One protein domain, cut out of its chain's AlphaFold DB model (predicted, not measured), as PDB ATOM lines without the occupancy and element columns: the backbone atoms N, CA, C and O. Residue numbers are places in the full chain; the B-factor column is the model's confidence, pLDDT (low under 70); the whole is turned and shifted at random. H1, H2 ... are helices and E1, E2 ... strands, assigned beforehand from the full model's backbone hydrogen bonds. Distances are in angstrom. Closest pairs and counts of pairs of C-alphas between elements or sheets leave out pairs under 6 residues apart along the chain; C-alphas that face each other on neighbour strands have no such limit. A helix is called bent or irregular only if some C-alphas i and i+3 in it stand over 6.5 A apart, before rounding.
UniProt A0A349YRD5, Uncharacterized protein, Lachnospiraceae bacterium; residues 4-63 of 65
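What this domain is: This is residues 4 to 63 of the 65 residues of an uncharacterized protein of Lachnospiraceae bacterium (UniProt A0A349YRD5). Three helices make a small head, with H1 packed on both H2 and H3, and a narrow hairpin of two short strands, E1 and E2, extends from it as an arm that makes one end of the long axis. H1 and H2 form a helical hairpin, and after the arm the chain comes back to the head, where H3 packs on the first half of H1. The printed part has 60 residues with three named helices and two named strands, in the order H1, H2, E1, E2, H3; the sheet is E1 - E2, antiparallel, and the class is mostly helix. The whole is loose, with a radius of gyration of the C-alphas of 13.2 A, and spans 45 by 19 by 18 A.

How they stand to each other: Look first at E1, residues 36 to 38, and E2, residues 44 to 46, a hairpin of antiparallel neighbours at 154 degrees. N 37 and O 45 are 2.8 A apart and N 45 and O 37 2.9 A, both within hydrogen-bond range. Both strands are apart from H1, residues 4 to 15. H1 touches H2, residues 20 to 32, at a steep tilt of 38 degrees, opposite ways; their closest C-alphas, those of Arg 10 and Ala 23, are 5.5 A apart. With residues 5 to 9 alone, H1 touches H3, residues 52 to 61, at a steep tilt of 40 degrees, the same way; their closest C-alphas are those of Leu 5 and Tyr 52, at 6.3 A. H2 and H3 are close but not clearly touching, about perpendicular but only just at 72 degrees; their closest C-alphas, those of Tyr 30 and Val 55, are 7.8 A apart. In H1 and H3 every O i to N i+4 pair is within hydrogen-bond range, in H2 7 of 9.

Where its parts are: Find C-alpha 36 at (1.970, 11.299, 12.427), where E1 begins; it runs 6.8 A, and E2 6.7 A. Find C-alpha 4 at (16.993, 15.579, 0.920); from there H1 runs 16.0 A to residue 15. H2 runs 19.5 A and is irregular, but only just: C-alphas 21 and 24 are 7.0 A apart. H3 runs 14.2 A and ends at C-alpha 61, at (16.742, -3.594, 6.809).

The domain as a whole: The two C-alphas farthest apart, those of Gly 17 and Lys 40, are 45.4 A apart. The printed part, residues 4 to 63, has no cut, and its four links between elements are tight. Look in the B-factor column for the model's confidence: the mean pLDDT of the printed part is 91.3, and no printed residue is under 70.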
ATOM      1  N   GLU A   4      15.655  16.078   0.570       93.31
ATOM      2  CA  GLU A   4      16.993  15.579   0.920       93.31
ATOM      3  C   GLU A   4      16.990  14.079   1.252       93.31
ATOM      4  O   GLU A   4      17.922  13.356   0.902       93.31
ATOM      5  N   LEU A   5      15.913  13.590   1.867       93.12
ATOM      6  CA  LEU A   5      15.745  12.182   2.221       93.12
ATOM      7  C   LEU A   5      15.344  11.337   1.006       93.12
ATOM      8  O   LEU A   5      15.852  10.234   0.820       93.12
ATOM      9  N   LYS A   6      14.534  11.892   0.098       94.12
ATOM     10  CA  LYS A   6      14.269  11.259  -1.204       94.12
ATOM     11  C   LYS A   6      15.551  11.133  -2.034       94.12
ATOM     12  O   LYS A   6      15.800  10.112  -2.672       94.12
ATOM     13  N   ARG A   7      16.412  12.159  -1.997       94.31
ATOM     14  CA  ARG A   7      17.757  12.112  -2.595       94.31
ATOM     15  C   ARG A   7      18.637  11.041  -1.963       94.31
ATOM     16  O   ARG A   7      19.395  10.415  -2.694       94.31
ATOM     17  N   LEU A   8      18.535  10.804  -0.656       92.56
ATOM     18  CA  LEU A   8      19.263   9.719  -0.001       92.56
ATOM     19  C   LEU A   8      18.880   8.350  -0.574       92.56
ATOM     20  O   LEU A   8      19.777   7.584  -0.909       92.56
ATOM     21  N   ILE A   9      17.584   8.072  -0.752       92.38
ATOM     22  CA  ILE A   9      17.109   6.813  -1.355       92.38
ATOM     23  C   ILE A   9      17.664   6.658  -2.780       92.38
ATOM     24  O   ILE A   9      18.268   5.638  -3.107       92.38
ATOM     25  N   ARG A  10      17.558   7.704  -3.612       94.56
ATOM     26  CA  ARG A  10      18.103   7.707  -4.985       94.56
ATOM     27  C   ARG A  10      19.620   7.496  -5.015       94.56
ATOM     28  O   ARG A  10      20.119   6.704  -5.812       94.56
ATOM     29  N   ASN A  11      20.351   8.180  -4.135       93.56
ATOM     30  CA  ASN A  11      21.799   8.035  -4.018       93.56
ATOM     31  C   ASN A  11      22.175   6.624  -3.572       93.56
ATOM     32  O   ASN A  11      23.094   6.050  -4.144       93.56
ATOM     33  N   TYR A  12      21.461   6.057  -2.600       90.94
ATOM     34  CA  TYR A  12      21.694   4.698  -2.131       90.94
ATOM     35  C   TYR A  12      21.555   3.678  -3.266       90.94
ATOM     36  O   TYR A  12      22.417   2.816  -3.416       90.94
ATOM     37  N   LEU A  13      20.528   3.805  -4.112       91.12
ATOM     38  CA  LEU A  13      20.383   2.941  -5.284       91.12
ATOM     39  C   LEU A  13      21.552   3.098  -6.258       91.12
ATOM     40  O   LEU A  13      22.168   2.111  -6.652       91.12
ATOM     41  N   ASN A  14      21.907   4.342  -6.579       92.56
ATOM     42  CA  ASN A  14      22.981   4.645  -7.519       92.56
ATOM     43  C   ASN A  14      24.358   4.129  -7.050       92.56
ATOM     44  O   ASN A  14      25.089   3.540  -7.840       92.56
ATOM     45  N   VAL A  15      24.723   4.321  -5.774       91.00
ATOM     46  CA  VAL A  15      26.053   3.925  -5.260       91.00
ATOM     47  C   VAL A  15      26.213   2.414  -5.109       91.00
ATOM     48  O   VAL A  15      27.332   1.919  -5.202       91.00
ATOM     49  N   ASN A  16      25.114   1.689  -4.895       88.19
ATOM     50  CA  ASN A  16      25.122   0.232  -4.767       88.19
ATOM     51  C   ASN A  16      24.798  -0.484  -6.095       88.19
ATOM     52  O   ASN A  16      24.715  -1.706  -6.131       88.19
ATOM     53  N   GLY A  17      24.627   0.254  -7.200       87.38
ATOM     54  CA  GLY A  17      24.351  -0.329  -8.516       87.38
ATOM     55  C   GLY A  17      22.946  -0.921  -8.664       87.38
ATOM     56  O   GLY A  17      22.719  -1.740  -9.555       87.38
ATOM     57  N   PHE A  18      21.999  -0.518  -7.813       88.56
ATOM     58  CA  PHE A  18      20.597  -0.889  -7.960       88.56
ATOM     59  C   PHE A  18      19.914  -0.076  -9.053       88.56
ATOM     60  O   PHE A  18      20.329   1.024  -9.421       88.56
ATOM     61  N   ASP A  19      18.805  -0.620  -9.539       89.50
ATOM     62  CA  ASP A  19      17.952   0.044 -10.511       89.50
ATOM     63  C   ASP A  19      17.330   1.318  -9.915       89.50
ATOM     64  O   ASP A  19      16.441   1.262  -9.063       89.50
ATOM     65  N   ILE A  20      17.803   2.473 -10.387       89.94
ATOM     66  CA  ILE A  20      17.354   3.799  -9.948       89.94
ATOM     67  C   ILE A  20      15.879   4.030 -10.300       89.94
ATOM     68  O   ILE A  20      15.225   4.835  -9.640       89.94
ATOM     69  N   SER A  21      15.318   3.313 -11.283       91.75
ATOM     70  CA  SER A  21      13.893   3.442 -11.613       91.75
ATOM     71  C   SER A  21      12.979   3.023 -10.454       91.75
ATOM     72  O   SER A  21      11.882   3.557 -10.331       91.75
ATOM     73  N   LYS A  22      13.471   2.179  -9.534       89.81
ATOM     74  CA  LYS A  22      12.761   1.766  -8.311       89.81
ATOM     75  C   LYS A  22      12.773   2.817  -7.201       89.81
ATOM     76  O   LYS A  22      12.219   2.584  -6.130       89.81
ATOM     77  N   ALA A  23      13.447   3.951  -7.403       92.69
ATOM     78  CA  ALA A  23      13.558   4.973  -6.371       92.69
ATOM     79  C   ALA A  23      12.197   5.532  -5.958       92.69
ATOM     80  O   ALA A  23      11.977   5.725  -4.767       92.69
ATOM     81  N   GLU A  24      11.308   5.789  -6.921       94.44
ATOM     82  CA  GLU A  24       9.984   6.343  -6.630       94.44
ATOM     83  C   GLU A  24       9.137   5.347  -5.835       94.44
ATOM     84  O   GLU A  24       8.570   5.735  -4.820       94.44
ATOM     85  N   ASP A  25       9.163   4.061  -6.205       94.19
ATOM     86  CA  ASP A  25       8.461   3.000  -5.472       94.19
ATOM     87  C   ASP A  25       8.936   2.909  -4.012       94.19
ATOM     88  O   ASP A  25       8.132   2.815  -3.088       94.19
ATOM     89  N   LEU A  26      10.253   2.982  -3.776       93.19
ATOM     90  CA  LEU A  26      10.817   2.957  -2.421       93.19
ATOM     91  C   LEU A  26      10.505   4.228  -1.625       93.19
ATOM     92  O   LEU A  26      10.356   4.166  -0.405       93.19
ATOM     93  N   ILE A  27      10.445   5.382  -2.293       94.06
ATOM     94  CA  ILE A  27      10.050   6.644  -1.662       94.06
ATOM     95  C   ILE A  27       8.591   6.559  -1.222       94.06
ATOM     96  O   ILE A  27       8.307   6.886  -0.072       94.06
ATOM     97  N   GLU A  28       7.693   6.107  -2.100       94.56
ATOM     98  CA  GLU A  28       6.270   5.951  -1.793       94.56
ATOM     99  C   GLU A  28       6.062   4.952  -0.652       94.56
ATOM    100  O   GLU A  28       5.349   5.244   0.311       94.56
ATOM    101  N   GLU A  29       6.750   3.810  -0.705       94.25
ATOM    102  CA  GLU A  29       6.680   2.806   0.350       94.25
ATOM    103  C   GLU A  29       7.113   3.387   1.701       94.25
ATOM    104  O   GLU A  29       6.372   3.301   2.682       94.25
ATOM    105  N   TYR A  30       8.261   4.058   1.754       93.25
ATOM    106  CA  TYR A  30       8.737   4.647   2.998       93.25
ATOM    107  C   TYR A  30       7.863   5.816   3.482       93.25
ATOM    108  O   TYR A  30       7.708   6.009   4.686       93.25
ATOM    109  N   GLU A  31       7.270   6.610   2.582       92.50
ATOM    110  CA  GLU A  31       6.289   7.639   2.960       92.50
ATOM    111  C   GLU A  31       5.020   7.029   3.564       92.50
ATOM    112  O   GLU A  31       4.462   7.612   4.492       92.50
ATOM    113  N   SER A  32       4.602   5.846   3.109       92.38
ATOM    114  CA  SER A  32       3.446   5.138   3.671       92.38
ATOM    115  C   SER A  32       3.683   4.597   5.089       92.38
ATOM    116  O   SER A  32       2.735   4.457   5.862       92.38
ATOM    117  N   GLU A  33       4.942   4.337   5.456       92.25
ATOM    118  CA  GLU A  33       5.337   3.876   6.795       92.25
ATOM    119  C   GLU A  33       5.505   5.026   7.808       92.25
ATOM    120  O   GLU A  33       5.659   4.778   9.009       92.25
ATOM    121  N   GLN A  34       5.474   6.287   7.361       91.38
ATOM    122  CA  GLN A  34       5.607   7.452   8.238       91.38
ATOM    123  C   GLN A  34       4.394   7.591   9.153       91.38
ATOM    124  O   GLN A  34       3.244   7.605   8.718       91.38
ATOM    125  N   THR A  35       4.655   7.774  10.446       91.69
ATOM    126  CA  THR A  35       3.597   7.984  11.438       91.69
ATOM    127  C   THR A  35       3.499   9.447  11.837       91.69
ATOM    128  O   THR A  35       4.519  10.096  12.082       91.69
ATOM    129  N   PHE A  36       2.272   9.934  12.005       92.81
ATOM    130  CA  PHE A  36       1.970  11.299  12.427       92.81
ATOM    131  C   PHE A  36       1.136  11.301  13.705       92.81
ATOM    132  O   PHE A  36       0.401  10.352  13.978       92.81
ATOM    133  N   THR A  37       1.218  12.389  14.462       93.81
ATOM    134  CA  THR A  37       0.303  12.689  15.564       93.81
ATOM    135  C   THR A  37      -0.388  14.014  15.326       93.81
ATOM    136  O   THR A  37       0.213  14.956  14.814       93.81
ATOM    137  N   GLU A  38      -1.649  14.088  15.729       95.38
ATOM    138  CA  GLU A  38      -2.383  15.344  15.815       95.38
ATOM    139  C   GLU A  38      -2.000  16.072  17.113       95.38
ATOM    140  O   GLU A  38      -1.880  15.459  18.180       95.38
ATOM    141  N   LEU A  39      -1.773  17.377  17.017       94.56
ATOM    142  CA  LEU A  39      -1.490  18.272  18.131       94.56
ATOM    143  C   LEU A  39      -2.780  18.953  18.607       94.56
ATOM    144  O   LEU A  39      -3.798  18.987  17.923       94.56
ATOM    145  N   LYS A  40      -2.743  19.541  19.810       93.44
ATOM    146  CA  LYS A  40      -3.924  20.176  20.430       93.44
ATOM    147  C   LYS A  40      -4.496  21.352  19.631       93.44
ATOM    148  O   LYS A  40      -5.637  21.734  19.867       93.44
ATOM    149  N   ASP A  41      -3.699  21.948  18.754       95.12
ATOM    150  CA  ASP A  41      -4.093  23.047  17.873       95.12
ATOM    151  C   ASP A  41      -4.652  22.568  16.517       95.12
ATOM    152  O   ASP A  41      -4.966  23.397  15.666       95.12
ATOM    153  N   GLY A  42      -4.799  21.252  16.320       91.19
ATOM    154  CA  GLY A  42      -5.283  20.639  15.081       91.19
ATOM    155  C   GLY A  42      -4.220  20.517  13.985       91.19
ATOM    156  O   GLY A  42      -4.538  20.113  12.867       91.19
ATOM    157  N   SER A  43      -2.963  20.877  14.267       93.38
ATOM    158  CA  SER A  43      -1.848  20.619  13.357       93.38
ATOM    159  C   SER A  43      -1.336  19.181  13.492       93.38
ATOM    160  O   SER A  43      -1.580  18.511  14.494       93.38
ATOM    161  N   PHE A  44      -0.626  18.691  12.475       89.88
ATOM    162  CA  PHE A  44      -0.026  17.358  12.489       89.88
ATOM    163  C   PHE A  44       1.494  17.454  12.574       89.88
ATOM    164  O   PHE A  44       2.121  18.203  11.825       89.88
ATOM    165  N   GLU A  45       2.085  16.641  13.443       91.00
ATOM    166  CA  GLU A  45       3.527  16.460  13.550       91.00
ATOM    167  C   GLU A  45       3.914  15.052  13.092       91.00
ATOM    168  O   GLU A  45       3.284  14.059  13.455       91.00
ATOM    169  N   MET A  46       4.965  14.961  12.278       89.75
ATOM    170  CA  MET A  46       5.548  13.684  11.873       89.75
ATOM    171  C   MET A  46       6.405  13.133  13.017       89.75
ATOM    172  O   MET A  46       7.386  13.766  13.404       89.75
ATOM    173  N   ILE A  47       6.054  11.952  13.528       88.12
ATOM    174  CA  ILE A  47       6.773  11.283  14.623       88.12
ATOM    175  C   ILE A  47       7.975  10.504  14.085       88.12
ATOM    176  O   ILE A  47       9.039  10.518  14.700       88.12
ATOM    177  N   THR A  48       7.809   9.808  12.959       87.94
ATOM    178  CA  THR A  48       8.836   8.917  12.405       87.94
ATOM    179  C   THR A  48       9.034   9.135  10.916       87.94
ATOM    180  O   THR A  48       8.172   9.660  10.212       87.94
ATOM    181  N   GLY A  49      10.203   8.725  10.444       85.62
ATOM    182  CA  GLY A  49      10.564   8.705   9.038       85.62
ATOM    183  C   GLY A  49      10.979  10.063   8.465       85.62
ATOM    184  O   GLY A  49      10.932  10.266   7.252       85.62
ATOM    185  N   ASN A  50      11.434  10.989   9.314       87.56
ATOM    186  CA  ASN A  50      11.834  12.343   8.905       87.56
ATOM    187  C   ASN A  50      13.337  12.618   9.036       87.56
ATOM    188  O   ASN A  50      13.782  13.761   8.873       87.56
ATOM    189  N   THR A  51      14.128  11.604   9.377       91.12
ATOM    190  CA  THR A  51      15.570  11.751   9.582       91.12
ATOM    191  C   THR A  51      16.375  10.860   8.646       91.12
ATOM    192  O   THR A  51      15.929   9.803   8.204       91.12
ATOM    193  N   TYR A  52      17.614  11.277   8.373       90.69
ATOM    194  CA  TYR A  52      18.569  10.499   7.583       90.69
ATOM    195  C   TYR A  52      18.794   9.100   8.175       90.69
ATOM    196  O   TYR A  52      18.845   8.113   7.444       90.69
ATOM    197  N   GLY A  53      18.922   9.016   9.505       92.31
ATOM    198  CA  GLY A  53      19.194   7.761  10.205       92.31
ATOM    199  C   GLY A  53      18.067   6.742  10.052       92.31
ATOM    200  O   GLY A  53      18.340   5.564   9.854       92.31
ATOM    201  N   GLU A  54      16.810   7.185  10.087       93.44
ATOM    202  CA  GLU A  54      15.653   6.307   9.877       93.44
ATOM    203  C   GLU A  54      15.600   5.766   8.447       93.44
ATOM    204  O   GLU A  54      15.481   4.556   8.269       93.44
ATOM    205  N   VAL A  55      15.787   6.632   7.443       92.62
ATOM    206  CA  VAL A  55      15.791   6.229   6.025       92.62
ATOM    207  C   VAL A  55      16.926   5.246   5.756       92.62
ATOM    208  O   VAL A  55      16.720   4.201   5.144       92.62
ATOM    209  N   SER A  56      18.131   5.556   6.242       90.44
ATOM    210  CA  SER A  56      19.295   4.687   6.080       90.44
ATOM    211  C   SER A  56      19.057   3.329   6.745       90.44
ATOM    212  O   SER A  56      19.210   2.298   6.093       90.44
ATOM    213  N   ASN A  57      18.590   3.303   7.996       92.44
ATOM    214  CA  ASN A  57      18.274   2.054   8.689       92.44
ATOM    215  C   ASN A  57      17.190   1.239   7.972       92.44
ATOM    216  O   ASN A  57      17.276   0.012   7.941       92.44
ATOM    217  N   TRP A  58      16.176   1.894   7.406       92.94
ATOM    218  CA  TRP A  58      15.121   1.228   6.649       92.94
ATOM    219  C   TRP A  58      15.655   0.575   5.367       92.94
ATOM    220  O   TRP A  58      15.422  -0.615   5.153       92.94
ATOM    221  N   LEU A  59      16.470   1.294   4.586       90.50
ATOM    222  CA  LEU A  59      17.134   0.755   3.390       90.50
ATOM    223  C   LEU A  59      18.033  -0.446   3.728       90.50
ATOM    224  O   LEU A  59      17.975  -1.472   3.053       90.50
ATOM    225  N   HIS A  60      18.800  -0.357   4.820       88.44
ATOM    226  CA  HIS A  60      19.623  -1.466   5.314       88.44
ATOM    227  C   HIS A  60      18.779  -2.692   5.708       88.44
ATOM    228  O   HIS A  60      19.141  -3.820   5.374       88.44
ATOM    229  N   LYS A  61      17.647  -2.500   6.402       89.56
ATOM    230  CA  LYS A  61      16.742  -3.594   6.809       89.56
ATOM    231  C   LYS A  61      16.057  -4.272   5.628       89.56
ATOM    232  O   LYS A  61      15.839  -5.479   5.677       89.56
ATOM    233  N   LYS A  62      15.730  -3.512   4.580       83.81
ATOM    234  CA  LYS A  62      15.135  -4.024   3.339       83.81
ATOM    235  C   LYS A  62      16.035  -5.019   2.606       83.81
ATOM    236  O   LYS A  62      15.540  -5.744   1.749       83.81
ATOM    237  N   GLY A  63      17.326  -5.078   2.939       70.25
ATOM    238  CA  GLY A  63      18.255  -6.012   2.313       70.25
ATOM    239  C   GLY A  63      18.442  -5.733   0.825       70.25
ATOM    240  O   GLY A  63      18.724  -6.661   0.072       70.25
TER     241      GLY A  63